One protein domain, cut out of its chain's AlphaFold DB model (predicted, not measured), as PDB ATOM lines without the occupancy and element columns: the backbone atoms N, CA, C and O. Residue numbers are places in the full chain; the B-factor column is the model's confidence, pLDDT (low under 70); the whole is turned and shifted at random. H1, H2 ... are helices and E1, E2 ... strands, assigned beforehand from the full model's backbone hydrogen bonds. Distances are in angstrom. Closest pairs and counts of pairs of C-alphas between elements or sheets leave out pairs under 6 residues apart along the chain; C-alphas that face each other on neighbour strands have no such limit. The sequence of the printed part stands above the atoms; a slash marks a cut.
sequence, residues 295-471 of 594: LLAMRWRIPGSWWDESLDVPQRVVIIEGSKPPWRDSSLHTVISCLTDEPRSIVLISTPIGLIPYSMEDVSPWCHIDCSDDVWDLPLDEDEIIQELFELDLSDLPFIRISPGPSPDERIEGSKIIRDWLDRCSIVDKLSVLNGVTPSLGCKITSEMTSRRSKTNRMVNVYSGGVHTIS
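AT A GLANCE: This is residues 295 to 471 of the 594 residues of the protein "tRNA-guanine transglycosylase" of Candidatus Thalassarchaeaceae archaeon (UniProt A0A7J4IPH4). Look first for a twisted sheet of four strands, E3 E2 E1 E4, with H3 over one face and H4 on the opposite face; beyond it the long helix H5 runs between this sheet and a small second sheet, E5 E6 E7, which it crosses. H1 packs near the last residues of H5 and H3 near its first, while H6 folds back on H5. The printed part has 177 residues with six named helices and seven named strands, in the order H1 E1 H2 H3 E2 E3 H4 E4 H5 H6 E5 E6 E7; the first sheet is mixed, the second antiparallel, and the class is mixed, helices and strands. The whole is compact, with a radius of gyration of the C-alphas of 15.7 A, and rounded, spanning 44 by 36 by 32 A.

HOW THE PARTS SIT: Begin at the strongly twisted sheet, whose inner strands are E1, residues 316 to 320, and E2, residues 345 to 351. They are parallel at 31 degrees, with N 318 and O 346 within hydrogen-bond range at 2.7 A. Beside E1 find the edge strand E4, residues 399 to 402, parallel at 29 degrees, with N 400 and O 317 at 2.9 A. Beside E2 is the other edge strand, E3, residues 354 to 357; the two form an antiparallel hairpin at 142 degrees, with N 349 and O 356 at 2.8 A. Between E1 and E2 come H2, residues 327 to 330, and H3, residues 332 to 341, in a strand-helix-strand unit, two parallel neighbour strands with helices between, whose crossover is right-handed. H2 is not on the sheet and meets H3 only through their link. H3 is on the sheet at a height of 8.1 A, over E1 and along the strands at 20 degrees on the local plane; its closest C-alpha to E2 is that of Leu 339, 6.1 A from Ser 345. On the opposite face is H4, residues 382 to 391, at a height of 7.2 A, over none of the strands, but only just: 2 of its C-alphas fall on E1. Walk on to the hub, H5, residues 415 to 435, the helix that touches most others. Its residues 415 to 419 alone touch H3, about perpendicular at 74 degrees, closest at the C-alphas of Ile 336 and Ser 415, 6.2 A. Its residues 432 to 434 alone touch H1, residues 295 to 299, closest at the C-alphas of Arg 299 and Val 433, 5.0 A. H1 and H4 are close but not clearly touching, with C-alphas 297 and 391 at 6.0 A. With residues 424 to 432 alone, H5 touches H6, residues 439 to 445, at a steep tilt of 67 degrees, opposite ways; C-alphas 428 and 442 are closest, at 4.8 A. The meander of E5, residues 449 to 453, E6, residues 459 to 464, and E7, residues 467 to 471, has each strand antiparallel to the one before; N 450 and O 463 are 2.9 A apart, N 462 and O 470 2.8 A. H5 is on one face of this sheet, two layers, at a height of 9.7 A, and runs across the strands at 86 degrees to E5 on the local plane; H6 only grazes it with residues 443 to 445. In H1, H3, H4, H5 and H6 every O i to N i+4 pair is within hydrogen-bond range; H2 is too short for one.

IN THESE COORDINATES: Find C-alpha 295, where H1 begins, at (-9.213, -22.550, -43.011). H5 starts at C-alpha 415, (-30.769, -14.006, -23.376), and runs 29.3 A to C-alpha 435. E2 measures 18.9 A, H4 14.5 A and H3 14.2 A. E7 ends at C-alpha 471, (-26.657, -12.493, -46.176).

THE WHOLE: The printed part has no cut. The farthest C-alphas, of Asp 383 and Gly 466, are 46.0 A apart. The long links are residues 300 to 315, 358 to 381 and 403 to 414. Mean pLDDT of the printed part is 92.8; look for values under 70 at residues 409 to 410.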
ATOM      1  N   LEU A 295      -8.736 -23.929 -43.144       96.12
ATOM      2  CA  LEU A 295      -9.213 -22.550 -43.011       96.12
ATOM      3  C   LEU A 295      -9.613 -22.215 -41.573       96.12
ATOM      4  O   LEU A 295      -9.399 -21.085 -41.134       96.12
ATOM      5  N   LEU A 296     -10.202 -23.165 -40.850       96.06
ATOM      6  CA  LEU A 296     -10.577 -22.995 -39.454       96.06
ATOM      7  C   LEU A 296      -9.325 -22.791 -38.592       96.06
ATOM      8  O   LEU A 296      -9.222 -21.751 -37.947       96.06
ATOM      9  N   ALA A 297      -8.347 -23.695 -38.674       93.88
ATOM     10  CA  ALA A 297      -7.085 -23.600 -37.938       93.88
ATOM     11  C   ALA A 297      -6.317 -22.305 -38.264       93.88
ATOM     12  O   ALA A 297      -5.879 -21.577 -37.374       93.88
ATOM     13  N   MET A 298      -6.218 -21.947 -39.548       93.25
ATOM     14  CA  MET A 298      -5.475 -20.756 -39.968       93.25
ATOM     15  C   MET A 298      -6.187 -19.453 -39.598       93.25
ATOM     16  O   MET A 298      -5.532 -18.483 -39.216       93.25
ATOM     17  N   ARG A 299      -7.523 -19.385 -39.701       95.88
ATOM     18  CA  ARG A 299      -8.251 -18.099 -39.734       95.88
ATOM     19  C   ARG A 299      -9.246 -17.883 -38.607       95.88
ATOM     20  O   ARG A 299      -9.696 -16.744 -38.431       95.88
ATOM     21  N   TRP A 300      -9.635 -18.915 -37.868       96.88
ATOM     22  CA  TRP A 300     -10.505 -18.735 -36.712       96.88
ATOM     23  C   TRP A 300      -9.717 -18.128 -35.551       96.88
ATOM     24  O   TRP A 300      -8.546 -18.435 -35.339       96.88
ATOM     25  N   ARG A 301     -10.329 -17.199 -34.820       94.75
ATOM     26  CA  ARG A 301      -9.700 -16.532 -33.677       94.75
ATOM     27  C   ARG A 301     -10.696 -16.477 -32.536       94.75
ATOM     28  O   ARG A 301     -11.882 -16.240 -32.759       94.75
ATOM     29  N   ILE A 302     -10.191 -16.635 -31.319       94.06
ATOM     30  CA  ILE A 302     -10.988 -16.459 -30.108       94.06
ATOM     31  C   ILE A 302     -11.630 -15.058 -30.064       94.06
ATOM     32  O   ILE A 302     -11.006 -14.082 -30.500       94.06
ATOM     33  N   PRO A 303     -12.864 -14.923 -29.541       91.19
ATOM     34  CA  PRO A 303     -13.510 -13.623 -29.412       91.19
ATOM     35  C   PRO A 303     -12.656 -12.632 -28.612       91.19
ATOM     36  O   PRO A 303     -12.244 -12.915 -27.491       91.19
ATOM     37  N   GLY A 304     -12.430 -11.440 -29.172       87.06
ATOM     38  CA  GLY A 304     -11.711 -10.353 -28.489       87.06
ATOM     39  C   GLY A 304     -12.577  -9.515 -27.540       87.06
ATOM     40  O   GLY A 304     -12.067  -8.621 -26.872       87.06
ATOM     41  N   SER A 305     -13.888  -9.763 -27.512       91.88
ATOM     42  CA  SER A 305     -14.848  -9.112 -26.619       91.88
ATOM     43  C   SER A 305     -16.042 -10.024 -26.372       91.88
ATOM     44  O   SER A 305     -16.502 -10.698 -27.302       91.88
ATOM     45  N   TRP A 306     -16.598  -9.966 -25.171       95.38
ATOM     46  CA  TRP A 306     -17.692 -10.830 -24.732       95.38
ATOM     47  C   TRP A 306     -19.032 -10.089 -24.715       95.38
ATOM     48  O   TRP A 306     -19.100  -8.876 -24.933       95.38
ATOM     49  N   TRP A 307     -20.126 -10.820 -24.493       94.56
ATOM     50  CA  TRP A 307     -21.474 -10.238 -24.501       94.56
ATOM     51  C   TRP A 307     -21.703  -9.223 -23.367       94.56
ATOM     52  O   TRP A 307     -22.609  -8.400 -23.470       94.56
ATOM     53  N   ASP A 308     -20.888  -9.275 -22.310       94.12
ATOM     54  CA  ASP A 308     -20.900  -8.380 -21.149       94.12
ATOM     55  C   ASP A 308     -19.935  -7.184 -21.290       94.12
ATOM     56  O   ASP A 308     -19.656  -6.497 -20.310       94.12
ATOM     57  N   GLU A 309     -19.429  -6.938 -22.505       91.25
ATOM     58  CA  GLU A 309     -18.468  -5.878 -22.852       91.25
ATOM     59  C   GLU A 309     -17.053  -6.065 -22.277       91.25
ATOM     60  O   GLU A 309     -16.179  -5.223 -22.511       91.25
ATOM     61  N   SER A 310     -16.780  -7.169 -21.573       93.19
ATOM     62  CA  SER A 310     -15.429  -7.466 -21.099       93.19
ATOM     63  C   SER A 310     -14.470  -7.758 -22.266       93.19
ATOM     64  O   SER A 310     -14.867  -8.247 -23.329       93.19
ATOM     65  N   LEU A 311     -13.188  -7.443 -22.056       93.62
ATOM     66  CA  LEU A 311     -12.075  -7.677 -22.997       93.62
ATOM     67  C   LEU A 311     -11.034  -8.649 -22.411       93.62
ATOM     68  O   LEU A 311      -9.878  -8.670 -22.830       93.62
ATOM     69  N   ASP A 312     -11.427  -9.396 -21.382       93.06
ATOM     70  CA  ASP A 312     -10.557 -10.345 -20.696       93.06
ATOM     71  C   ASP A 312     -10.314 -11.603 -21.544       93.06
ATOM     72  O   ASP A 312     -11.075 -11.927 -22.458       93.06
ATOM     73  N   VAL A 313      -9.274 -12.353 -21.184       93.69
ATOM     74  CA  VAL A 313      -8.960 -13.656 -21.788       93.69
ATOM     75  C   VAL A 313     -10.037 -14.712 -21.480       93.69
ATOM     76  O   VAL A 313     -10.678 -14.640 -20.420       93.69
ATOM     77  N   PRO A 314     -10.232 -15.709 -22.370       96.06
ATOM     78  CA  PRO A 314     -11.158 -16.817 -22.131       96.06
ATOM     79  C   PRO A 314     -10.838 -17.562 -20.829       96.06
ATOM     80  O   PRO A 314      -9.679 -17.691 -20.440       96.06
ATOM     81  N   GLN A 315     -11.878 -18.046 -20.147       96.75
ATOM     82  CA  GLN A 315     -11.757 -18.776 -18.877       96.75
ATOM     83  C   GLN A 315     -11.938 -20.286 -19.034       96.75
ATOM     84  O   GLN A 315     -11.406 -21.049 -18.230       96.75
ATOM     85  N   ARG A 316     -12.725 -20.720 -20.027       97.44
ATOM     86  CA  ARG A 316     -13.016 -22.138 -20.273       97.44
ATOM     87  C   ARG A 316     -13.512 -22.396 -21.691       97.44
ATOM     88  O   ARG A 316     -14.022 -21.488 -22.353       97.44
ATOM     89  N   VAL A 317     -13.468 -23.663 -22.084       98.38
ATOM     90  CA  VAL A 317     -14.180 -24.198 -23.251       98.38
ATOM     91  C   VAL A 317     -15.420 -24.972 -22.789       98.38
ATOM     92  O   VAL A 317     -15.393 -25.699 -21.797       98.38
ATOM     93  N   VAL A 318     -16.529 -24.809 -23.501       98.31
ATOM     94  CA  VAL A 318     -17.783 -25.542 -23.310       98.31
ATOM     95  C   VAL A 318     -18.054 -26.334 -24.579       98.31
ATOM     96  O   VAL A 318     -18.301 -25.746 -25.630       98.31
ATOM     97  N   ILE A 319     -18.025 -27.658 -24.474       98.00
ATOM     98  CA  ILE A 319     -18.304 -28.572 -25.580       98.00
ATOM     99  C   ILE A 319     -19.744 -29.058 -25.450       98.00
ATOM    100  O   ILE A 319     -20.104 -29.733 -24.482       98.00
ATOM    101  N   ILE A 320     -20.571 -28.689 -26.425       97.00
ATOM    102  CA  ILE A 320     -21.948 -29.159 -26.552       97.00
ATOM    103  C   ILE A 320     -21.939 -30.517 -27.256       97.00
ATOM    104  O   ILE A 320     -21.494 -30.612 -28.397       97.00
ATOM    105  N   GLU A 321     -22.460 -31.552 -26.602       94.94
ATOM    106  CA  GLU A 321     -22.510 -32.928 -27.126       94.94
ATOM    107  C   GLU A 321     -23.917 -33.533 -27.009       94.94
ATOM    108  O   GLU A 321     -24.779 -32.976 -26.328       94.94
ATOM    109  N   GLY A 322     -24.186 -34.656 -27.681       90.38
ATOM    110  CA  GLY A 322     -25.479 -35.348 -27.579       90.38
ATOM    111  C   GLY A 322     -26.660 -34.524 -28.099       90.38
ATOM    112  O   GLY A 322     -27.756 -34.558 -27.537       90.38
ATOM    113  N   SER A 323     -26.434 -33.693 -29.121       90.56
ATOM    114  CA  SER A 323     -27.490 -32.886 -29.735       90.56
ATOM    115  C   SER A 323     -27.302 -32.751 -31.235       90.56
ATOM    116  O   SER A 323     -26.184 -32.665 -31.741       90.56
ATOM    117  N   LYS A 324     -28.429 -32.705 -31.947       90.38
ATOM    118  CA  LYS A 324     -28.475 -32.711 -33.411       90.38
ATOM    119  C   LYS A 324     -28.649 -31.307 -33.975       90.38
ATOM    120  O   LYS A 324     -29.311 -30.477 -33.331       90.38
ATOM    121  N   PRO A 325     -28.143 -31.049 -35.192       91.69
ATOM    122  CA  PRO A 325     -28.488 -29.839 -35.914       91.69
ATOM    123  C   PRO A 325     -30.008 -29.789 -36.192       91.69
ATOM    124  O   PRO A 325     -30.643 -30.825 -36.398       91.69
ATOM    125  N   PRO A 326     -30.621 -28.596 -36.235       92.50
ATOM    126  CA  PRO A 326     -29.987 -27.295 -36.043       92.50
ATOM    127  C   PRO A 326     -29.760 -26.944 -34.560       92.50
ATOM    128  O   PRO A 326     -30.703 -26.883 -33.767       92.50
ATOM    129  N   TRP A 327     -28.518 -26.619 -34.192       93.75
ATOM    130  CA  TRP A 327     -28.113 -26.374 -32.797       93.75
ATOM    131  C   TRP A 327     -28.650 -25.064 -32.221       93.75
ATOM    132  O   TRP A 327     -28.860 -24.926 -31.013       93.75
ATOM    133  N   ARG A 328     -29.000 -24.112 -33.087       91.00
ATOM    134  CA  ARG A 328     -29.800 -22.931 -32.709       91.00
ATOM    135  C   ARG A 328     -31.169 -23.262 -32.094       91.00
ATOM    136  O   ARG A 328     -31.730 -22.405 -31.411       91.00
ATOM    137  N   ASP A 329     -31.700 -24.461 -32.338       90.19
ATOM    138  CA  ASP A 329     -32.972 -24.919 -31.773       90.19
ATOM    139  C   ASP A 329     -32.735 -25.924 -30.634       90.19
ATOM    140  O   ASP A 329     -33.346 -25.796 -29.572       90.19
ATOM    141  N   SER A 330     -31.826 -26.886 -30.824       91.62
ATOM    142  CA  SER A 330     -31.593 -27.972 -29.860       91.62
ATOM    143  C   SER A 330     -30.735 -27.574 -28.653       91.62
ATOM    144  O   SER A 330     -31.004 -28.048 -27.550       91.62
ATOM    145  N   SER A 331     -29.754 -26.675 -28.805       94.25
ATOM    146  CA  SER A 331     -28.767 -26.380 -27.750       94.25
ATOM    147  C   SER A 331     -28.637 -24.906 -27.354       94.25
ATOM    148  O   SER A 331     -28.022 -24.604 -26.332       94.25
ATOM    149  N   LEU A 332     -29.274 -23.973 -28.075       93.75
ATOM    150  CA  LEU A 332     -29.150 -22.527 -27.811       93.75
ATOM    151  C   LEU A 332     -29.458 -22.130 -26.359       93.75
ATOM    152  O   LEU A 332     -28.798 -21.259 -25.802       93.75
ATOM    153  N   HIS A 333     -30.458 -22.749 -25.732       92.81
ATOM    154  CA  HIS A 333     -30.818 -22.446 -24.346       92.81
ATOM    155  C   HIS A 333     -29.693 -22.825 -23.363       92.81
ATOM    156  O   HIS A 333     -29.398 -22.063 -22.445       92.81
ATOM    157  N   THR A 334     -29.032 -23.965 -23.589       95.06
ATOM    158  CA  THR A 334     -27.870 -24.422 -22.820       95.06
ATOM    159  C   THR A 334     -26.683 -23.494 -23.037       95.06
ATOM    160  O   THR A 334     -26.061 -23.068 -22.067       95.06
ATOM    161  N   VAL A 335     -26.422 -23.111 -24.288       96.00
ATOM    162  CA  VAL A 335     -25.357 -22.162 -24.645       96.00
ATOM    163  C   VAL A 335     -25.557 -20.818 -23.944       96.00
ATOM    164  O   VAL A 335     -24.631 -20.307 -23.319       96.00
ATOM    165  N   ILE A 336     -26.780 -20.277 -23.968       95.88
ATOM    166  CA  ILE A 336     -27.120 -19.032 -23.264       95.88
ATOM    167  C   ILE A 336     -26.910 -19.182 -21.756       95.88
ATOM    168  O   ILE A 336     -26.340 -18.281 -21.146       95.88
ATOM    169  N   SER A 337     -27.325 -20.299 -21.151       95.00
ATOM    170  CA  SER A 337     -27.098 -20.549 -19.722       95.00
ATOM    171  C   SER A 337     -25.605 -20.547 -19.382       95.00
ATOM    172  O   SER A 337     -25.187 -19.849 -18.466       95.00
ATOM    173  N   CYS A 338     -24.783 -21.251 -20.164       95.56
ATOM    174  CA  CYS A 338     -23.343 -21.349 -19.918       95.56
ATOM    175  C   CYS A 338     -22.629 -20.000 -20.041       95.56
ATOM    176  O   CYS A 338     -21.721 -19.718 -19.259       95.56
ATOM    177  N   LEU A 339     -23.044 -19.181 -21.014       96.31
ATOM    178  CA  LEU A 339     -22.532 -17.826 -21.213       96.31
ATOM    179  C   LEU A 339     -23.051 -16.847 -20.157       96.31
ATOM    180  O   LEU A 339     -22.360 -15.885 -19.847       96.31
ATOM    181  N   THR A 340     -24.238 -17.083 -19.595       95.50
ATOM    182  CA  THR A 340     -24.754 -16.301 -18.459       95.50
ATOM    183  C   THR A 340     -23.938 -16.585 -17.198       95.50
ATOM    184  O   THR A 340     -23.614 -15.658 -16.462       95.50
ATOM    185  N   ASP A 341     -23.576 -17.852 -16.977       94.88
ATOM    186  CA  ASP A 341     -22.796 -18.281 -15.812       94.88
ATOM    187  C   ASP A 341     -21.331 -17.823 -15.879       94.88
ATOM    188  O   ASP A 341     -20.773 -17.381 -14.877       94.88
ATOM    189  N   GLU A 342     -20.701 -17.932 -17.051       96.19
ATOM    190  CA  GLU A 342     -19.354 -17.416 -17.312       96.19
ATOM    191  C   GLU A 342     -19.310 -16.826 -18.732       96.19
ATOM    192  O   GLU A 342     -19.238 -17.589 -19.705       96.19
ATOM    193  N   PRO A 343     -19.328 -15.485 -18.868       95.88
ATOM    194  CA  PRO A 343     -19.311 -14.803 -20.160       95.88
ATOM    195  C   PRO A 343     -18.145 -15.201 -21.054       95.88
ATOM    196  O   PRO A 343     -18.318 -15.297 -22.267       95.88
ATOM    197  N   ARG A 344     -16.985 -15.501 -20.458       96.31
ATOM    198  CA  ARG A 344     -15.716 -15.766 -21.152       96.31
ATOM    199  C   ARG A 344     -15.543 -17.238 -21.519       96.31
ATOM    200  O   ARG A 344     -14.450 -17.802 -21.412       96.31
ATOM    201  N   SER A 345     -16.649 -17.874 -21.897       97.50
ATOM    202  CA  SER A 345     -16.698 -19.272 -22.317       97.50
ATOM    203  C   SER A 345     -16.638 -19.371 -23.840       97.50
ATOM    204  O   SER A 345     -17.489 -18.815 -24.535       97.50
ATOM    205  N   ILE A 346     -15.677 -20.127 -24.365       98.00
ATOM    206  CA  ILE A 346     -15.648 -20.508 -25.784       98.00
ATOM    207  C   ILE A 346     -16.580 -21.699 -25.963       98.00
ATOM    208  O   ILE A 346     -16.467 -22.677 -25.233       98.00
ATOM    209  N   VAL A 347     -17.508 -21.623 -26.914       98.25
ATOM    210  CA  VAL A 347     -18.518 -22.667 -27.116       98.25
ATOM    211  C   VAL A 347     -18.232 -23.411 -28.413       98.25
ATOM    212  O   VAL A 347     -18.284 -22.820 -29.495       98.25
ATOM    213  N   LEU A 348     -17.963 -24.707 -28.290       97.88
ATOM    214  CA  LEU A 348     -17.766 -25.638 -29.396       97.88
ATOM    215  C   LEU A 348     -18.915 -26.650 -29.433       97.88
ATOM    216  O   LEU A 348     -19.569 -26.920 -28.424       97.88
ATOM    217  N   ILE A 349     -19.159 -27.210 -30.607       97.00
ATOM    218  CA  ILE A 349     -20.115 -28.283 -30.847       97.00
ATOM    219  C   ILE A 349     -19.315 -29.531 -31.207       97.00
ATOM    220  O   ILE A 349     -18.481 -29.487 -32.110       97.00
ATOM    221  N   SER A 350     -19.594 -30.627 -30.509       95.69
ATOM    222  CA  SER A 350     -19.123 -31.959 -30.873       95.69
ATOM    223  C   SER A 350     -19.959 -32.500 -32.028       95.69
ATOM    224  O   SER A 350     -21.193 -32.524 -31.949       95.69
ATOM    225  N   THR A 351     -19.296 -32.898 -33.112       94.50
ATOM    226  CA  THR A 351     -19.933 -33.492 -34.291       94.50
ATOM    227  C   THR A 351     -19.236 -34.798 -34.674       94.50
ATOM    228  O   THR A 351     -18.105 -35.018 -34.247       94.50
ATOM    229  N   PRO A 352     -19.858 -35.640 -35.519       92.56
ATOM    230  CA  PRO A 352     -19.248 -36.884 -35.989       92.56
ATOM    231  C   PRO A 352     -17.939 -36.738 -36.781       92.56
ATOM    232  O   PRO A 352     -17.353 -37.759 -37.103       92.56
ATOM    233  N   ILE A 353     -17.529 -35.519 -37.155       92.44
ATOM    234  CA  ILE A 353     -16.313 -35.243 -37.950       92.44
ATOM    235  C   ILE A 353     -15.417 -34.178 -37.288       92.44
ATOM    236  O   ILE A 353     -14.771 -33.376 -37.967       92.44
ATOM    237  N   GLY A 354     -15.466 -34.096 -35.955       93.00
ATOM    238  CA  GLY A 354     -14.644 -33.183 -35.152       93.00
ATOM    239  C   GLY A 354     -15.414 -32.030 -34.502       93.00
ATOM    240  O   GLY A 354     -16.654 -31.969 -34.527       93.00
ATOM    241  N   LEU A 355     -14.673 -31.106 -33.888       95.12
ATOM    242  CA  LEU A 355     -15.235 -29.957 -33.181       95.12
ATOM    243  C   LEU A 355     -15.472 -28.786 -34.140       95.12
ATOM    244  O   LEU A 355     -14.705 -28.527 -35.063       95.12
ATOM    245  N   ILE A 356     -16.536 -28.020 -33.897       95.88
ATOM    246  CA  ILE A 356     -16.775 -26.772 -34.629       95.88
ATOM    247  C   ILE A 356     -17.227 -25.648 -33.686       95.88
ATOM    248  O   ILE A 356     -18.036 -25.892 -32.787       95.88
ATOM    249  N   PRO A 357     -16.755 -24.397 -33.862       97.38
ATOM    250  CA  PRO A 357     -17.268 -23.264 -33.101       97.38
ATOM    251  C   PRO A 357     -18.780 -23.088 -33.260       97.38
ATOM    252  O   PRO A 357     -19.319 -23.190 -34.363       97.38
ATOM    253  N   TYR A 358     -19.482 -22.745 -32.175       97.44
ATOM    254  CA  TYR A 358     -20.940 -22.546 -32.206       97.44
ATOM    255  C   TYR A 358     -21.378 -21.436 -33.182       97.44
ATOM    256  O   TYR A 358     -22.472 -21.470 -33.742       97.44
ATOM    257  N   SER A 359     -20.509 -20.459 -33.438       96.12
ATOM    258  CA  SER A 359     -20.689 -19.415 -34.457       96.12
ATOM    259  C   SER A 359     -20.832 -19.966 -35.887       96.12
ATOM    260  O   SER A 359     -21.387 -19.286 -36.758       96.12
ATOM    261  N   MET A 360     -20.398 -21.205 -36.123       96.12
ATOM    262  CA  MET A 360     -20.406 -21.902 -37.409       96.12
ATOM    263  C   MET A 360     -21.434 -23.054 -37.454       96.12
ATOM    264  O   MET A 360     -21.370 -23.898 -38.342       96.12
ATOM    265  N   GLU A 361     -22.419 -23.079 -36.543       94.94
ATOM    266  CA  GLU A 361     -23.379 -24.190 -36.373       94.94
ATOM    267  C   GLU A 361     -24.194 -24.580 -37.618       94.94
ATOM    268  O   GLU A 361     -24.705 -25.690 -37.702       94.94
ATOM    269  N   ASP A 362     -24.364 -23.692 -38.596       93.69
ATOM    270  CA  ASP A 362     -25.157 -23.957 -39.803       93.69
ATOM    271  C   ASP A 362     -24.308 -24.187 -41.062       93.69
ATOM    272  O   ASP A 362     -24.829 -24.075 -42.179       93.69
ATOM    273  N   VAL A 363     -23.014 -24.470 -40.887       94.50
ATOM    274  CA  VAL A 363     -22.081 -24.785 -41.969       94.50
ATOM    275  C   VAL A 363     -22.182 -26.254 -42.365       94.50
ATOM    276  O   VAL A 363     -22.098 -27.159 -41.537       94.50
ATOM    277  N   SER A 364     -22.336 -26.485 -43.667       92.75
ATOM    278  CA  SER A 364     -22.314 -27.818 -44.268       92.75
ATOM    279  C   SER A 364     -20.889 -28.168 -44.729       92.75
ATOM    280  O   SER A 364     -20.270 -27.313 -45.380       92.75
ATOM    281  N   PRO A 365     -20.375 -29.387 -44.457       91.56
ATOM    282  CA  PRO A 365     -21.146 -30.589 -44.102       91.56
ATOM    283  C   PRO A 365     -21.487 -30.803 -42.622       91.56
ATOM    284  O   PRO A 365     -22.453 -31.513 -42.384       91.56
ATOM    285  N   TRP A 366     -20.810 -30.175 -41.651       92.88
ATOM    286  CA  TRP A 366     -21.013 -30.415 -40.205       92.88
ATOM    287  C   TRP A 366     -22.484 -30.441 -39.766       92.88
ATOM    288  O   TRP A 366     -22.894 -31.331 -39.027       92.88
ATOM    289  N   CYS A 367     -23.315 -29.510 -40.244       92.19
ATOM    290  CA  CYS A 367     -24.735 -29.455 -39.882       92.19
ATOM    291  C   CYS A 367     -25.657 -30.369 -40.714       92.19
ATOM    292  O   CYS A 367     -26.861 -30.413 -40.455       92.19
ATOM    293  N   HIS A 368     -25.138 -31.039 -41.744       91.75
ATOM    294  CA  HIS A 368     -25.882 -31.884 -42.686       91.75
ATOM    295  C   HIS A 368     -25.188 -33.238 -42.920       91.75
ATOM    296  O   HIS A 368     -25.195 -33.757 -44.036       91.75
ATOM    297  N   ILE A 369     -24.592 -33.818 -41.882       92.38
ATOM    298  CA  ILE A 369     -24.095 -35.194 -41.939       92.38
ATOM    299  C   ILE A 369     -25.298 -36.141 -41.913       92.38
ATOM    300  O   ILE A 369     -26.126 -36.079 -41.002       92.38
ATOM    301  N   ASP A 370     -25.407 -36.991 -42.928       91.19
ATOM    302  CA  ASP A 370     -26.401 -38.056 -43.012       91.19
ATOM    303  C   ASP A 370     -25.843 -39.304 -42.317       91.19
ATOM    304  O   ASP A 370     -24.981 -40.013 -42.845       91.19
ATOM    305  N   CYS A 371     -26.292 -39.524 -41.083       90.94
ATOM    306  CA  CYS A 371     -25.910 -40.648 -40.236       90.94
ATOM    307  C   CYS A 371     -27.087 -41.094 -39.360       90.94
ATOM    308  O   CYS A 371     -28.134 -40.441 -39.308       90.94
ATOM    309  N   SER A 372     -26.937 -42.235 -38.679       89.88
ATOM    310  CA  SER A 372     -27.961 -42.676 -37.737       89.88
ATOM    311  C   SER A 372     -28.048 -41.737 -36.539       89.88
ATOM    312  O   SER A 372     -27.080 -41.107 -36.116       89.88
ATOM    313  N   ASP A 373     -29.242 -41.690 -35.960       85.00
ATOM    314  CA  ASP A 373     -29.540 -40.865 -34.800       85.00
ATOM    315  C   ASP A 373     -28.603 -41.126 -33.612       85.00
ATOM    316  O   ASP A 373     -28.261 -40.170 -32.921       85.00
ATOM    317  N   ASP A 374     -28.175 -42.378 -33.427       88.75
ATOM    318  CA  ASP A 374     -27.292 -42.808 -32.340       88.75
ATOM    319  C   ASP A 374     -25.882 -42.209 -32.451       88.75
ATOM    320  O   ASP A 374     -25.226 -42.009 -31.436       88.75
ATOM    321  N   VAL A 375     -25.404 -41.897 -33.663       88.94
ATOM    322  CA  VAL A 375     -24.046 -41.359 -33.854       88.94
ATOM    323  C   VAL A 375     -23.911 -39.961 -33.253       88.94
ATOM    324  O   VAL A 375     -22.880 -39.639 -32.681       88.94
ATOM    325  N   TRP A 376     -24.962 -39.144 -33.304       86.00
ATOM    326  CA  TRP A 376     -24.965 -37.826 -32.656       86.00
ATOM    327  C   TRP A 376     -24.940 -37.897 -31.124       86.00
ATOM    328  O   TRP A 376     -24.597 -36.911 -30.467       86.00
ATOM    329  N   ASP A 377     -25.323 -39.047 -30.569       84.00
ATOM    330  CA  ASP A 377     -25.315 -39.325 -29.136       84.00
ATOM    331  C   ASP A 377     -23.998 -39.988 -28.684       84.00
ATOM    332  O   ASP A 377     -23.781 -40.156 -27.482       84.00
ATOM    333  N   LEU A 378     -23.108 -40.336 -29.624       85.00
ATOM    334  CA  LEU A 378     -21.747 -40.791 -29.358       85.00
ATOM    335  C   LEU A 378     -20.821 -39.577 -29.346       85.00
ATOM    336  O   LEU A 378     -20.566 -38.987 -30.395       85.00
ATOM    337  N   PRO A 379     -20.326 -39.158 -28.178       81.00
ATOM    338  CA  PRO A 379     -19.440 -38.023 -28.146       81.00
ATOM    339  C   PRO A 379     -18.006 -38.452 -28.472       81.00
ATOM    340  O   PRO A 379     -17.628 -39.594 -28.205       81.00
ATOM    341  N   LEU A 380     -17.211 -37.502 -28.966       88.88
ATOM    342  CA  LEU A 380     -15.770 -37.670 -29.135       88.88
ATOM    343  C   LEU A 380     -15.117 -38.123 -27.824       88.88
ATOM    344  O   LEU A 380     -15.559 -37.754 -26.711       88.88
ATOM    345  N   ASP A 381     -14.080 -38.941 -27.960       92.25
ATOM    346  CA  ASP A 381     -13.272 -39.339 -26.818       92.25
ATOM    347  C   ASP A 381     -12.382 -38.181 -26.328       92.25
ATOM    348  O   ASP A 381     -12.360 -37.082 -26.882       92.25
ATOM    349  N   GLU A 382     -11.741 -38.369 -25.175       92.75
ATOM    350  CA  GLU A 382     -10.958 -37.297 -24.555       92.75
ATOM    351  C   GLU A 382      -9.681 -36.974 -25.345       92.75
ATOM    352  O   GLU A 382      -9.290 -35.808 -25.387       92.75
ATOM    353  N   ASP A 383      -9.074 -37.964 -26.006       94.31
ATOM    354  CA  ASP A 383      -7.854 -37.778 -26.793       94.31
ATOM    355  C   ASP A 383      -8.168 -37.021 -28.097       94.31
ATOM    356  O   ASP A 383      -7.472 -36.055 -28.426       94.31
ATOM    357  N   GLU A 384      -9.268 -37.374 -28.775       93.56
ATOM    358  CA  GLU A 384      -9.806 -36.659 -29.945       93.56
ATOM    359  C   GLU A 384     -10.112 -35.190 -29.615       93.56
ATOM    360  O   GLU A 384      -9.708 -34.278 -30.338       93.56
ATOM    361  N   ILE A 385     -10.777 -34.936 -28.480       95.25
ATOM    362  CA  ILE A 385     -11.066 -33.569 -28.024       95.25
ATOM    363  C   ILE A 385      -9.771 -32.793 -27.781       95.25
ATOM    364  O   ILE A 385      -9.668 -31.639 -28.193       95.25
ATOM    365  N   ILE A 386      -8.787 -33.387 -27.100       95.44
ATOM    366  CA  ILE A 386      -7.518 -32.711 -26.802       95.44
ATOM    367  C   ILE A 386      -6.781 -32.336 -28.092       95.44
ATOM    368  O   ILE A 386      -6.238 -31.231 -28.169       95.44
ATOM    369  N   GLN A 387      -6.789 -33.214 -29.098       93.94
ATOM    370  CA  GLN A 387      -6.195 -32.938 -30.405       93.94
ATOM    371  C   GLN A 387      -6.907 -31.781 -31.121       93.94
ATOM    372  O   GLN A 387      -6.258 -30.816 -31.518       93.94
ATOM    373  N   GLU A 388      -8.235 -31.818 -31.218       94.31
ATOM    374  CA  GLU A 388      -9.018 -30.755 -31.867       94.31
ATOM    375  C   GLU A 388      -8.874 -29.405 -31.128       94.31
ATOM    376  O   GLU A 388      -8.797 -28.341 -31.743       94.31
ATOM    377  N   LEU A 389      -8.762 -29.419 -29.794       96.12
ATOM    378  CA  LEU A 389      -8.458 -28.211 -29.018       96.12
ATOM    379  C   LEU A 389      -7.037 -27.695 -29.268       96.12
ATOM    380  O   LEU A 389      -6.833 -26.484 -29.225       96.12
ATOM    381  N   PHE A 390      -6.063 -28.571 -29.522       94.88
ATOM    382  CA  PHE A 390      -4.705 -28.166 -29.898       94.88
ATOM    383  C   PHE A 390      -4.683 -27.459 -31.251       94.88
ATOM    384  O   PHE A 390      -4.083 -26.392 -31.372       94.88
ATOM    385  N   GLU A 391      -5.403 -27.988 -32.238       92.12
ATOM    386  CA  GLU A 391      -5.518 -27.381 -33.569       92.12
ATOM    387  C   GLU A 391      -6.194 -26.000 -33.543       92.12
ATOM    388  O   GLU A 391      -5.878 -25.133 -34.360       92.12
ATOM    389  N   LEU A 392      -7.091 -25.768 -32.578       93.31
ATOM    390  CA  LEU A 392      -7.773 -24.486 -32.372       93.31
ATOM    391  C   LEU A 392      -7.040 -23.522 -31.419       93.31
ATOM    392  O   LEU A 392      -7.583 -22.454 -31.126       93.31
ATOM    393  N   ASP A 393      -5.841 -23.873 -30.939       93.62
ATOM    394  CA  ASP A 393      -5.063 -23.101 -29.952       93.62
ATOM    395  C   ASP A 393      -5.811 -22.892 -28.613       93.62
ATOM    396  O   ASP A 393      -5.839 -21.812 -28.022       93.62
ATOM    397  N   LEU A 394      -6.483 -23.949 -28.138       96.06
ATOM    398  CA  LEU A 394      -7.323 -23.960 -26.932       96.06
ATOM    399  C   LEU A 394      -6.848 -24.940 -25.846       96.06
ATOM    400  O   LEU A 394      -7.496 -25.029 -24.801       96.06
ATOM    401  N   SER A 395      -5.739 -25.663 -26.046       93.44
ATOM    402  CA  SER A 395      -5.264 -26.705 -25.112       93.44
ATOM    403  C   SER A 395      -4.955 -26.207 -23.697       93.44
ATOM    404  O   SER A 395      -5.013 -26.987 -22.749       93.44
ATOM    405  N   ASP A 396      -4.634 -24.922 -23.538       93.31
ATOM    406  CA  ASP A 396      -4.313 -24.328 -22.235       93.31
ATOM    407  C   ASP A 396      -5.560 -23.998 -21.391       93.31
ATOM    408  O   ASP A 396      -5.445 -23.640 -20.213       93.31
ATOM    409  N   LEU A 397      -6.761 -24.105 -21.969       95.75
ATOM    410  CA  LEU A 397      -8.012 -23.795 -21.287       95.75
ATOM    411  C   LEU A 397      -8.658 -25.053 -20.695       95.75
ATOM    412  O   LEU A 397      -8.737 -26.088 -21.356       95.75
ATOM    413  N   PRO A 398      -9.225 -24.970 -19.479       97.00
ATOM    414  CA  PRO A 398     -10.049 -26.054 -18.971       97.00
ATOM    415  C   PRO A 398     -11.311 -26.177 -19.831       97.00
ATOM    416  O   PRO A 398     -11.982 -25.176 -20.102       97.00
ATOM    417  N   PHE A 399     -11.674 -27.400 -20.219       97.31
ATOM    418  CA  PHE A 399     -12.922 -27.656 -20.931       97.31
ATOM    419  C   PHE A 399     -13.932 -28.414 -20.065       97.31
ATOM    420  O   PHE A 399     -13.577 -29.181 -19.168       97.31
ATOM    421  N   ILE A 400     -15.214 -28.181 -20.336       96.88
ATOM    422  CA  ILE A 400     -16.332 -28.944 -19.781       96.88
ATOM    423  C   ILE A 400     -17.218 -29.461 -20.912       96.88
ATOM    424  O   ILE A 400     -17.346 -28.821 -21.955       96.88
ATOM    425  N   ARG A 401     -17.858 -30.606 -20.679       96.06
ATOM    426  CA  ARG A 401     -18.769 -31.263 -21.621       96.06
ATOM    427  C   ARG A 401     -20.198 -31.142 -21.112       96.06
ATOM    428  O   ARG A 401     -20.443 -31.363 -19.923       96.06
ATOM    429  N   ILE A 402     -21.121 -30.738 -21.979       95.44
ATOM    430  CA  ILE A 402     -22.516 -30.507 -21.605       95.44
ATOM    431  C   ILE A 402     -23.444 -31.070 -22.677       95.44
ATOM    432  O   ILE A 402     -23.429 -30.628 -23.825       95.44
ATOM    433  N   SER A 403     -24.327 -31.977 -22.265       94.12
ATOM    434  CA  SER A 403     -25.468 -32.401 -23.074       94.12
ATOM    435  C   SER A 403     -26.668 -31.475 -22.835       94.12
ATOM    436  O   SER A 403     -27.050 -31.272 -21.676       94.12
ATOM    437  N   PRO A 404     -27.281 -30.900 -23.885       92.12
ATOM    438  CA  PRO A 404     -28.447 -30.036 -23.735       92.12
ATOM    439  C   PRO A 404     -29.624 -30.728 -23.042       92.12
ATOM    440  O   PRO A 404     -29.991 -31.859 -23.358       92.12
ATOM    441  N   GLY A 405     -30.237 -30.018 -22.095       85.25
ATOM    442  CA  GLY A 405     -31.457 -30.449 -21.417       85.25
ATOM    443  C   GLY A 405     -32.733 -30.029 -22.160       85.25
ATOM    444  O   GLY A 405     -32.680 -29.505 -23.274       85.25
ATOM    445  N   PRO A 406     -33.918 -30.226 -21.555       80.94
ATOM    446  CA  PRO A 406     -35.143 -29.627 -22.069       80.94
ATOM    447  C   PRO A 406     -35.066 -28.097 -21.983       80.94
ATOM    448  O   PRO A 406     -34.580 -27.539 -20.998       80.94
ATOM    449  N   SER A 407     -35.595 -27.416 -23.004       76.19
ATOM    450  CA  SER A 407     -35.663 -25.953 -23.011       76.19
ATOM    451  C   SER A 407     -36.506 -25.451 -21.827       76.19
ATOM    452  O   SER A 407     -37.593 -25.990 -21.604       76.19
ATOM    453  N   PRO A 408     -36.035 -24.450 -21.061       76.62
ATOM    454  CA  PRO A 408     -36.774 -23.933 -19.916       76.62
ATOM    455  C   PRO A 408     -38.059 -23.212 -20.349       76.62
ATOM    456  O   PRO A 408     -38.090 -22.536 -21.379       76.62
ATOM    457  N   ASP A 409     -39.107 -23.314 -19.525       67.94
ATOM    458  CA  ASP A 409     -40.392 -22.633 -19.753       67.94
ATOM    459  C   ASP A 409     -40.269 -21.099 -19.653       67.94
ATOM    460  O   ASP A 409     -40.985 -20.356 -20.330       67.94
ATOM    461  N   GLU A 410     -39.340 -20.609 -18.824       69.62
ATOM    462  CA  GLU A 410     -39.046 -19.184 -18.657       69.62
ATOM    463  C   GLU A 410     -37.824 -18.765 -19.484       69.62
ATOM    464  O   GLU A 410     -36.806 -19.456 -19.547       69.62
ATOM    465  N   ARG A 411     -37.906 -17.589 -20.121       71.94
ATOM    466  CA  ARG A 411     -36.765 -17.020 -20.848       71.94
ATOM    467  C   ARG A 411     -35.702 -16.556 -19.859       71.94
ATOM    468  O   ARG A 411     -35.993 -15.729 -19.003       71.94
ATOM    469  N   ILE A 412     -34.468 -17.009 -20.067       74.38
ATOM    470  CA  ILE A 412     -33.290 -16.557 -19.318       74.38
ATOM    471  C   ILE A 412     -33.140 -15.033 -19.482       74.38
ATOM    472  O   ILE A 412     -33.215 -14.504 -20.602       74.38
ATOM    473  N   GLU A 413     -32.962 -14.317 -18.373       70.94
ATOM    474  CA  GLU A 413     -32.724 -12.871 -18.367       70.94
ATOM    475  C   GLU A 413     -31.425 -12.546 -19.127       70.94
ATOM    476  O   GLU A 413     -30.463 -13.299 -19.074       70.94
ATOM    477  N   GLY A 414     -31.401 -11.479 -19.932       75.25
ATOM    478  CA  GLY A 414     -30.230 -11.159 -20.768       75.25
ATOM    479  C   GLY A 414     -30.036 -12.039 -22.017       75.25
ATOM    480  O   GLY A 414     -29.220 -11.698 -22.871       75.25
ATOM    481  N   SER A 415     -30.852 -13.087 -22.217       86.38
ATOM    482  CA  SER A 415     -30.769 -14.006 -23.376       86.38
ATOM    483  C   SER A 415     -30.735 -13.323 -24.744       86.38
ATOM    484  O   SER A 415     -30.111 -13.831 -25.673       86.38
ATOM    485  N   LYS A 416     -31.393 -12.167 -24.887       90.62
ATOM    486  CA  LYS A 416     -31.367 -11.393 -26.132       90.62
ATOM    487  C   LYS A 416     -29.971 -10.832 -26.433       90.62
ATOM    488  O   LYS A 416     -29.535 -10.942 -27.568       90.62
ATOM    489  N   ILE A 417     -29.283 -10.274 -25.437       94.38
ATOM    490  CA  ILE A 417     -27.957  -9.658 -25.611       94.38
ATOM    491  C   ILE A 417     -26.934 -10.732 -25.991       94.38
ATOM    492  O   ILE A 417     -26.216 -10.576 -26.974       94.38
ATOM    493  N   ILE A 418     -26.951 -11.865 -25.281       96.06
ATOM    494  CA  ILE A 418     -26.095 -13.023 -25.583       96.06
ATOM    495  C   ILE A 418     -26.356 -13.525 -27.007       96.06
ATOM    496  O   ILE A 418     -25.426 -13.783 -27.765       96.06
ATOM    497  N   ARG A 419     -27.628 -13.633 -27.400       93.56
ATOM    498  CA  ARG A 419     -28.003 -14.077 -28.745       93.56
ATOM    499  C   ARG A 419     -27.557 -13.105 -29.838       93.56
ATOM    500  O   ARG A 419     -27.093 -13.559 -30.879       93.56
ATOM    501  N   ASP A 420     -27.711 -11.803 -29.620       94.38
ATOM    502  CA  ASP A 420     -27.276 -10.776 -30.570       94.38
ATOM    503  C   ASP A 420     -25.733 -10.784 -30.704       94.38
ATOM    504  O   ASP A 420     -25.209 -10.637 -31.809       94.38
ATOM    505  N   TRP A 421     -25.003 -11.055 -29.612       95.88
ATOM    506  CA  TRP A 421     -23.552 -11.278 -29.632       95.88
ATOM    507  C   TRP A 421     -23.163 -12.545 -30.414       95.88
ATOM    508  O   TRP A 421     -22.317 -12.465 -31.304       95.88
ATOM    509  N   LEU A 422     -23.831 -13.682 -30.182       96.50
ATOM    510  CA  LEU A 422     -23.597 -14.928 -30.932       96.50
ATOM    511  C   LEU A 422     -23.854 -14.766 -32.439       96.50
ATOM    512  O   LEU A 422     -23.071 -15.243 -33.258       96.50
ATOM    513  N   ASP A 423     -24.929 -14.066 -32.815       95.50
ATOM    514  CA  ASP A 423     -25.224 -13.734 -34.214       95.50
ATOM    515  C   ASP A 423     -24.085 -12.929 -34.852       95.50
ATOM    516  O   ASP A 423     -23.703 -13.186 -35.997       95.50
ATOM    517  N   ARG A 424     -23.550 -11.947 -34.115       96.12
ATOM    518  CA  ARG A 424     -22.427 -11.132 -34.572       96.12
ATOM    519  C   ARG A 424     -21.171 -11.982 -34.750       96.12
ATOM    520  O   ARG A 424     -20.568 -11.911 -35.819       96.12
ATOM    521  N   CYS A 425     -20.828 -12.823 -33.772       97.06
ATOM    522  CA  CYS A 425     -19.726 -13.785 -33.877       97.06
ATOM    523  C   CYS A 425     -19.887 -14.694 -35.102       97.06
ATOM    524  O   CYS A 425     -18.937 -14.872 -35.852       97.06
ATOM    525  N   SER A 426     -21.101 -15.183 -35.383       96.94
ATOM    526  CA  SER A 426     -21.371 -15.998 -36.575       96.94
ATOM    527  C   SER A 426     -21.014 -15.289 -37.884       96.94
ATOM    528  O   SER A 426     -20.455 -15.903 -38.790       96.94
ATOM    529  N   ILE A 427     -21.295 -13.988 -38.010       97.50
ATOM    530  CA  ILE A 427     -20.915 -13.230 -39.213       97.50
ATOM    531  C   ILE A 427     -19.410 -12.985 -39.274       97.50
ATOM    532  O   ILE A 427     -18.822 -13.154 -40.342       97.50
ATOM    533  N   VAL A 428     -18.797 -12.590 -38.157       97.56
ATOM    534  CA  VAL A 428     -17.355 -12.314 -38.092       97.56
ATOM    535  C   VAL A 428     -16.552 -13.569 -38.423       97.56
ATOM    536  O   VAL A 428     -15.698 -13.518 -39.307       97.56
ATOM    537  N   ASP A 429     -16.881 -14.702 -37.808       97.88
ATOM    538  CA  ASP A 429     -16.155 -15.957 -37.997       97.88
ATOM    539  C   ASP A 429     -16.303 -16.472 -39.426       97.88
ATOM    540  O   ASP A 429     -15.320 -16.886 -40.034       97.88
ATOM    541  N   LYS A 430     -17.488 -16.357 -40.035       97.62
ATOM    542  CA  LYS A 430     -17.680 -16.731 -41.444       97.62
ATOM    543  C   LYS A 430     -16.900 -15.839 -42.403       97.62
ATOM    544  O   LYS A 430     -16.324 -16.355 -43.358       97.62
ATOM    545  N   LEU A 431     -16.877 -14.523 -42.174       97.19
ATOM    546  CA  LEU A 431     -16.063 -13.599 -42.973       97.19
ATOM    547  C   LEU A 431     -14.566 -13.909 -42.816       97.19
ATOM    548  O   LEU A 431     -13.824 -13.865 -43.797       97.19
ATOM    549  N   SER A 432     -14.140 -14.268 -41.607       97.25
ATOM    550  CA  SER A 432     -12.756 -14.631 -41.310       97.25
ATOM    551  C   SER A 432     -12.357 -15.951 -41.959       97.25
ATOM    552  O   SER A 432     -11.504 -15.981 -42.844       97.25
ATOM    553  N   VAL A 433     -13.037 -17.035 -41.602       97.38
ATOM    554  CA  VAL A 433     -12.713 -18.399 -42.029       97.38
ATOM    555  C   VAL A 433     -12.906 -18.573 -43.533       97.38
ATOM    556  O   VAL A 433     -11.978 -18.948 -44.250       97.38
ATOM    557  N   LEU A 434     -14.084 -18.231 -44.061       96.38
ATOM    558  CA  LEU A 434     -14.411 -18.519 -45.462       96.38
ATOM    559  C   LEU A 434     -13.891 -17.463 -46.437       96.38
ATOM    560  O   LEU A 434     -13.751 -17.752 -47.629       96.38
ATOM    561  N   ASN A 435     -13.669 -16.228 -45.978       95.25
ATOM    562  CA  ASN A 435     -13.366 -15.103 -46.864       95.25
ATOM    563  C   ASN A 435     -12.067 -14.370 -46.528       95.25
ATOM    564  O   ASN A 435     -11.743 -13.427 -47.239       95.25
ATOM    565  N   GLY A 436     -11.322 -14.785 -45.500       95.50
ATOM    566  CA  GLY A 436     -10.020 -14.208 -45.165       95.50
ATOM    567  C   GLY A 436     -10.086 -12.788 -44.601       95.50
ATOM    568  O   GLY A 436      -9.054 -12.133 -44.501       95.50
ATOM    569  N   VAL A 437     -11.267 -12.272 -44.255       95.81
ATOM    570  CA  VAL A 437     -11.423 -10.927 -43.682       95.81
ATOM    571  C   VAL A 437     -10.942 -10.936 -42.233       95.81
ATOM    572  O   VAL A 437     -11.362 -11.779 -41.453       95.81
ATOM    573  N   THR A 438     -10.103  -9.981 -41.837       95.50
ATOM    574  CA  THR A 438      -9.619  -9.924 -40.450       95.50
ATOM    575  C   THR A 438     -10.786  -9.813 -39.455       95.50
ATOM    576  O   THR A 438     -11.746  -9.076 -39.713       95.50
ATOM    577  N   PRO A 439     -10.717 -10.462 -38.275       95.50
ATOM    578  CA  PRO A 439     -11.758 -10.330 -37.255       95.50
ATOM    579  C   PRO A 439     -12.009  -8.875 -36.838       95.50
ATOM    580  O   PRO A 439     -13.148  -8.486 -36.599       95.50
ATOM    581  N   SER A 440     -10.968  -8.034 -36.817       94.25
ATOM    582  CA  SER A 440     -11.091  -6.599 -36.529       94.25
ATOM    583  C   SER A 440     -11.962  -5.871 -37.556       94.25
ATOM    584  O   SER A 440     -12.850  -5.100 -37.175       94.25
ATOM    585  N   LEU A 441     -11.773  -6.152 -38.848       94.44
ATOM    586  CA  LEU A 441     -12.616  -5.607 -39.904       94.44
ATOM    587  C   LEU A 441     -14.033  -6.194 -39.848       94.44
ATOM    588  O   LEU A 441     -15.008  -5.443 -39.912       94.44
ATOM    589  N   GLY A 442     -14.172  -7.505 -39.636       95.25
ATOM    590  CA  GLY A 442     -15.476  -8.137 -39.416       95.25
ATOM    591  C   GLY A 442     -16.256  -7.466 -38.277       95.25
ATOM    592  O   GLY A 442     -17.430  -7.119 -38.433       95.25
ATOM    593  N   CYS A 443     -15.593  -7.191 -37.153       94.44
ATOM    594  CA  CYS A 443     -16.159  -6.476 -36.011       94.44
ATOM    595  C   CYS A 443     -16.545  -5.030 -36.345       94.44
ATOM    596  O   CYS A 443     -17.599  -4.578 -35.887       94.44
ATOM    597  N   LYS A 444     -15.738  -4.314 -37.138       93.25
ATOM    598  CA  LYS A 444     -16.029  -2.948 -37.610       93.25
ATOM    599  C   LYS A 444     -17.288  -2.923 -38.481       93.25
ATOM    600  O   LYS A 444     -18.204  -2.149 -38.202       93.25
ATOM    601  N   ILE A 445     -17.370  -3.824 -39.462       92.25
ATOM    602  CA  ILE A 445     -18.511  -3.973 -40.384       92.25
ATOM    603  C   ILE A 445     -19.801  -4.328 -39.632       92.25
ATOM    604  O   ILE A 445     -20.890  -3.933 -40.046       92.25
ATOM    605  N   THR A 446     -19.694  -5.048 -38.514       93.88
ATOM    606  CA  THR A 446     -20.835  -5.531 -37.716       93.88
ATOM    607  C   THR A 446     -21.103  -4.722 -36.440       93.88
ATOM    608  O   THR A 446     -21.879  -5.158 -35.593       93.88
ATOM    609  N   SER A 447     -20.485  -3.551 -36.272       88.88
ATOM    610  CA  SER A 447     -20.584  -2.739 -35.044       88.88
ATOM    611  C   SER A 447     -22.016  -2.308 -34.690       88.88
ATOM    612  O   SER A 447     -22.404  -2.387 -33.529       88.88
ATOM    613  N   GLU A 448     -22.826  -1.945 -35.687       90.56
ATOM    614  CA  GLU A 448     -24.257  -1.624 -35.541       90.56
ATOM    615  C   GLU A 448     -25.133  -2.677 -36.235       90.56
ATOM    616  O   GLU A 448     -26.075  -2.368 -36.977       90.56
ATOM    617  N   MET A 449     -24.768  -3.946 -36.050       95.12
ATOM    618  CA  MET A 449     -25.431  -5.059 -36.711       95.12
ATOM    619  C   MET A 449     -26.877  -5.231 -36.233       95.12
ATOM    620  O   MET A 449     -27.158  -5.387 -35.048       95.12
ATOM    621  N   THR A 450     -27.799  -5.309 -37.190       95.69
ATOM    622  CA  THR A 450     -29.145  -5.858 -36.975       95.69
ATOM    623  C   THR A 450     -29.417  -6.955 -37.995       95.69
ATOM    624  O   THR A 450     -28.796  -7.004 -39.058       95.69
ATOM    625  N   SER A 451     -30.337  -7.869 -37.690       95.06
ATOM    626  CA  SER A 451     -30.620  -8.999 -38.569       95.06
ATOM    627  C   SER A 451     -32.113  -9.201 -38.810       95.06
ATOM    628  O   SER A 451     -32.957  -9.060 -37.924       95.06
ATOM    629  N   ARG A 452     -32.457  -9.561 -40.051       94.81
ATOM    630  CA  ARG A 452     -33.768 -10.121 -40.388       94.81
ATOM    631  C   ARG A 452     -33.678 -11.636 -40.295       94.81
ATOM    632  O   ARG A 452     -32.820 -12.248 -40.938       94.81
ATOM    633  N   ARG A 453     -34.630 -12.239 -39.585       91.12
ATOM    634  CA  ARG A 453     -34.739 -13.693 -39.442       91.12
ATOM    635  C   ARG A 453     -35.877 -14.298 -40.267       91.12
ATOM    636  O   ARG A 453     -36.847 -13.625 -40.621       91.12
ATOM    637  N   SER A 454     -35.737 -15.580 -40.589       90.12
ATOM    638  CA  SER A 454     -36.767 -16.416 -41.206       90.12
ATOM    639  C   SER A 454     -37.845 -16.822 -40.187       90.12
ATOM    640  O   SER A 454     -37.737 -16.556 -38.991       90.12
ATOM    641  N   LYS A 455     -38.876 -17.546 -40.652       85.75
ATOM    642  CA  LYS A 455     -39.874 -18.183 -39.770       85.75
ATOM    643  C   LYS A 455     -39.273 -19.263 -38.862       85.75
ATOM    644  O   LYS A 455     -39.806 -19.508 -37.793       85.75
ATOM    645  N   THR A 456     -38.171 -19.877 -39.290       83.94
ATOM    646  CA  THR A 456     -37.387 -20.867 -38.533       83.94
ATOM    647  C   THR A 456     -36.254 -20.211 -37.743       83.94
ATOM    648  O   THR A 456     -35.256 -20.847 -37.434       83.94
ATOM    649  N   ASN A 457     -36.376 -18.909 -37.460       83.88
ATOM    650  CA  ASN A 457     -35.460 -18.161 -36.604       83.88
ATOM    651  C   ASN A 457     -34.000 -18.082 -37.104       83.88
ATOM    652  O   ASN A 457     -33.103 -17.697 -36.355       83.88
ATOM    653  N   ARG A 458     -33.750 -18.382 -38.384       89.31
ATOM    654  CA  ARG A 458     -32.422 -18.305 -39.008       89.31
ATOM    655  C   ARG A 458     -32.162 -16.916 -39.573       89.31
ATOM    656  O   ARG A 458     -33.066 -16.313 -40.146       89.31
ATOM    657  N   MET A 459     -30.944 -16.408 -39.423       92.94
ATOM    658  CA  MET A 459     -30.537 -15.122 -39.987       92.94
ATOM    659  C   MET A 459     -30.496 -15.184 -41.522       92.94
ATOM    660  O   MET A 459     -29.942 -16.123 -42.086       92.94
ATOM    661  N   VAL A 460     -31.110 -14.204 -42.196       94.44
ATOM    662  CA  VAL A 460     -31.225 -14.165 -43.672       94.44
ATOM    663  C   VAL A 460     -30.589 -12.907 -44.259       94.44
ATOM    664  O   VAL A 460     -29.892 -12.970 -45.271       94.44
ATOM    665  N   ASN A 461     -30.801 -11.755 -43.621       96.38
ATOM    666  CA  ASN A 461     -30.203 -10.486 -44.027       96.38
ATOM    667  C   ASN A 461     -29.564  -9.838 -42.806       96.38
ATOM    668  O   ASN A 461     -30.170  -9.827 -41.733       96.38
ATOM    669  N   VAL A 462     -28.385  -9.268 -43.003       97.12
ATOM    670  CA  VAL A 462     -27.612  -8.538 -42.005       97.12
ATOM    671  C   VAL A 462     -27.497  -7.099 -42.460       97.12
ATOM    672  O   VAL A 462     -27.124  -6.831 -43.603       97.12
ATOM    673  N   TYR A 463     -27.830  -6.185 -41.565       97.12
ATOM    674  CA  TYR A 463     -27.774  -4.757 -41.808       97.12
ATOM    675  C   TYR A 463     -26.709  -4.137 -40.917       97.12
ATOM    676  O   TYR A 463     -26.654  -4.461 -39.733       97.12
ATOM    677  N   SER A 464     -25.913  -3.231 -41.472       94.94
ATOM    678  CA  SER A 464     -24.964  -2.397 -40.734       94.94
ATOM    679  C   SER A 464     -25.400  -0.943 -40.875       94.94
ATOM    680  O   SER A 464     -25.629  -0.485 -41.996       94.94
ATOM    681  N   GLY A 465     -25.655  -0.254 -39.757       92.06
ATOM    682  CA  GLY A 465     -26.198   1.113 -39.781       92.06
ATOM    683  C   GLY A 465     -27.542   1.227 -40.524       92.06
ATOM    684  O   GLY A 465     -27.839   2.246 -41.141       92.06
ATOM    685  N   GLY A 466     -28.340   0.151 -40.540       93.81
ATOM    686  CA  GLY A 466     -29.620   0.073 -41.261       93.81
ATOM    687  C   GLY A 466     -29.529  -0.265 -42.758       93.81
ATOM    688  O   GLY A 466     -30.567  -0.448 -43.394       93.81
ATOM    689  N   VAL A 467     -28.326  -0.415 -43.323       95.25
ATOM    690  CA  VAL A 467     -28.103  -0.784 -44.734       95.25
ATOM    691  C   VAL A 467     -27.836  -2.284 -44.847       95.25
ATOM    692  O   VAL A 467     -27.020  -2.813 -44.101       95.25
ATOM    693  N   HIS A 468     -28.510  -2.991 -45.763       96.69
ATOM    694  CA  HIS A 468     -28.282  -4.430 -45.981       96.69
ATOM    695  C   HIS A 468     -26.892  -4.634 -46.586       96.69
ATOM    696  O   HIS A 468     -26.652  -4.183 -47.698       96.69
ATOM    697  N   THR A 469     -26.000  -5.321 -45.872       96.31
ATOM    698  CA  THR A 469     -24.612  -5.546 -46.305       96.31
ATOM    699  C   THR A 469     -24.341  -7.007 -46.651       96.31
ATOM    700  O   THR A 469     -23.742  -7.296 -47.689       96.31
ATOM    701  N   ILE A 470     -24.816  -7.937 -45.820       96.62
ATOM    702  CA  ILE A 470     -24.455  -9.361 -45.851       96.62
ATOM    703  C   ILE A 470     -25.710 -10.244 -45.757       96.62
ATOM    704  O   ILE A 470     -26.723  -9.873 -45.165       96.62
ATOM    705  N   SER A 471     -25.647 -11.444 -46.328       96.38
ATOM    706  CA  SER A 471     -26.657 -12.493 -46.176       96.38
ATOM    707  C   SER A 471     -26.002 -13.860 -45.967       96.38
ATOM    708  O   SER A 471     -25.347 -14.353 -46.890       96.38
TER     709      SER A 471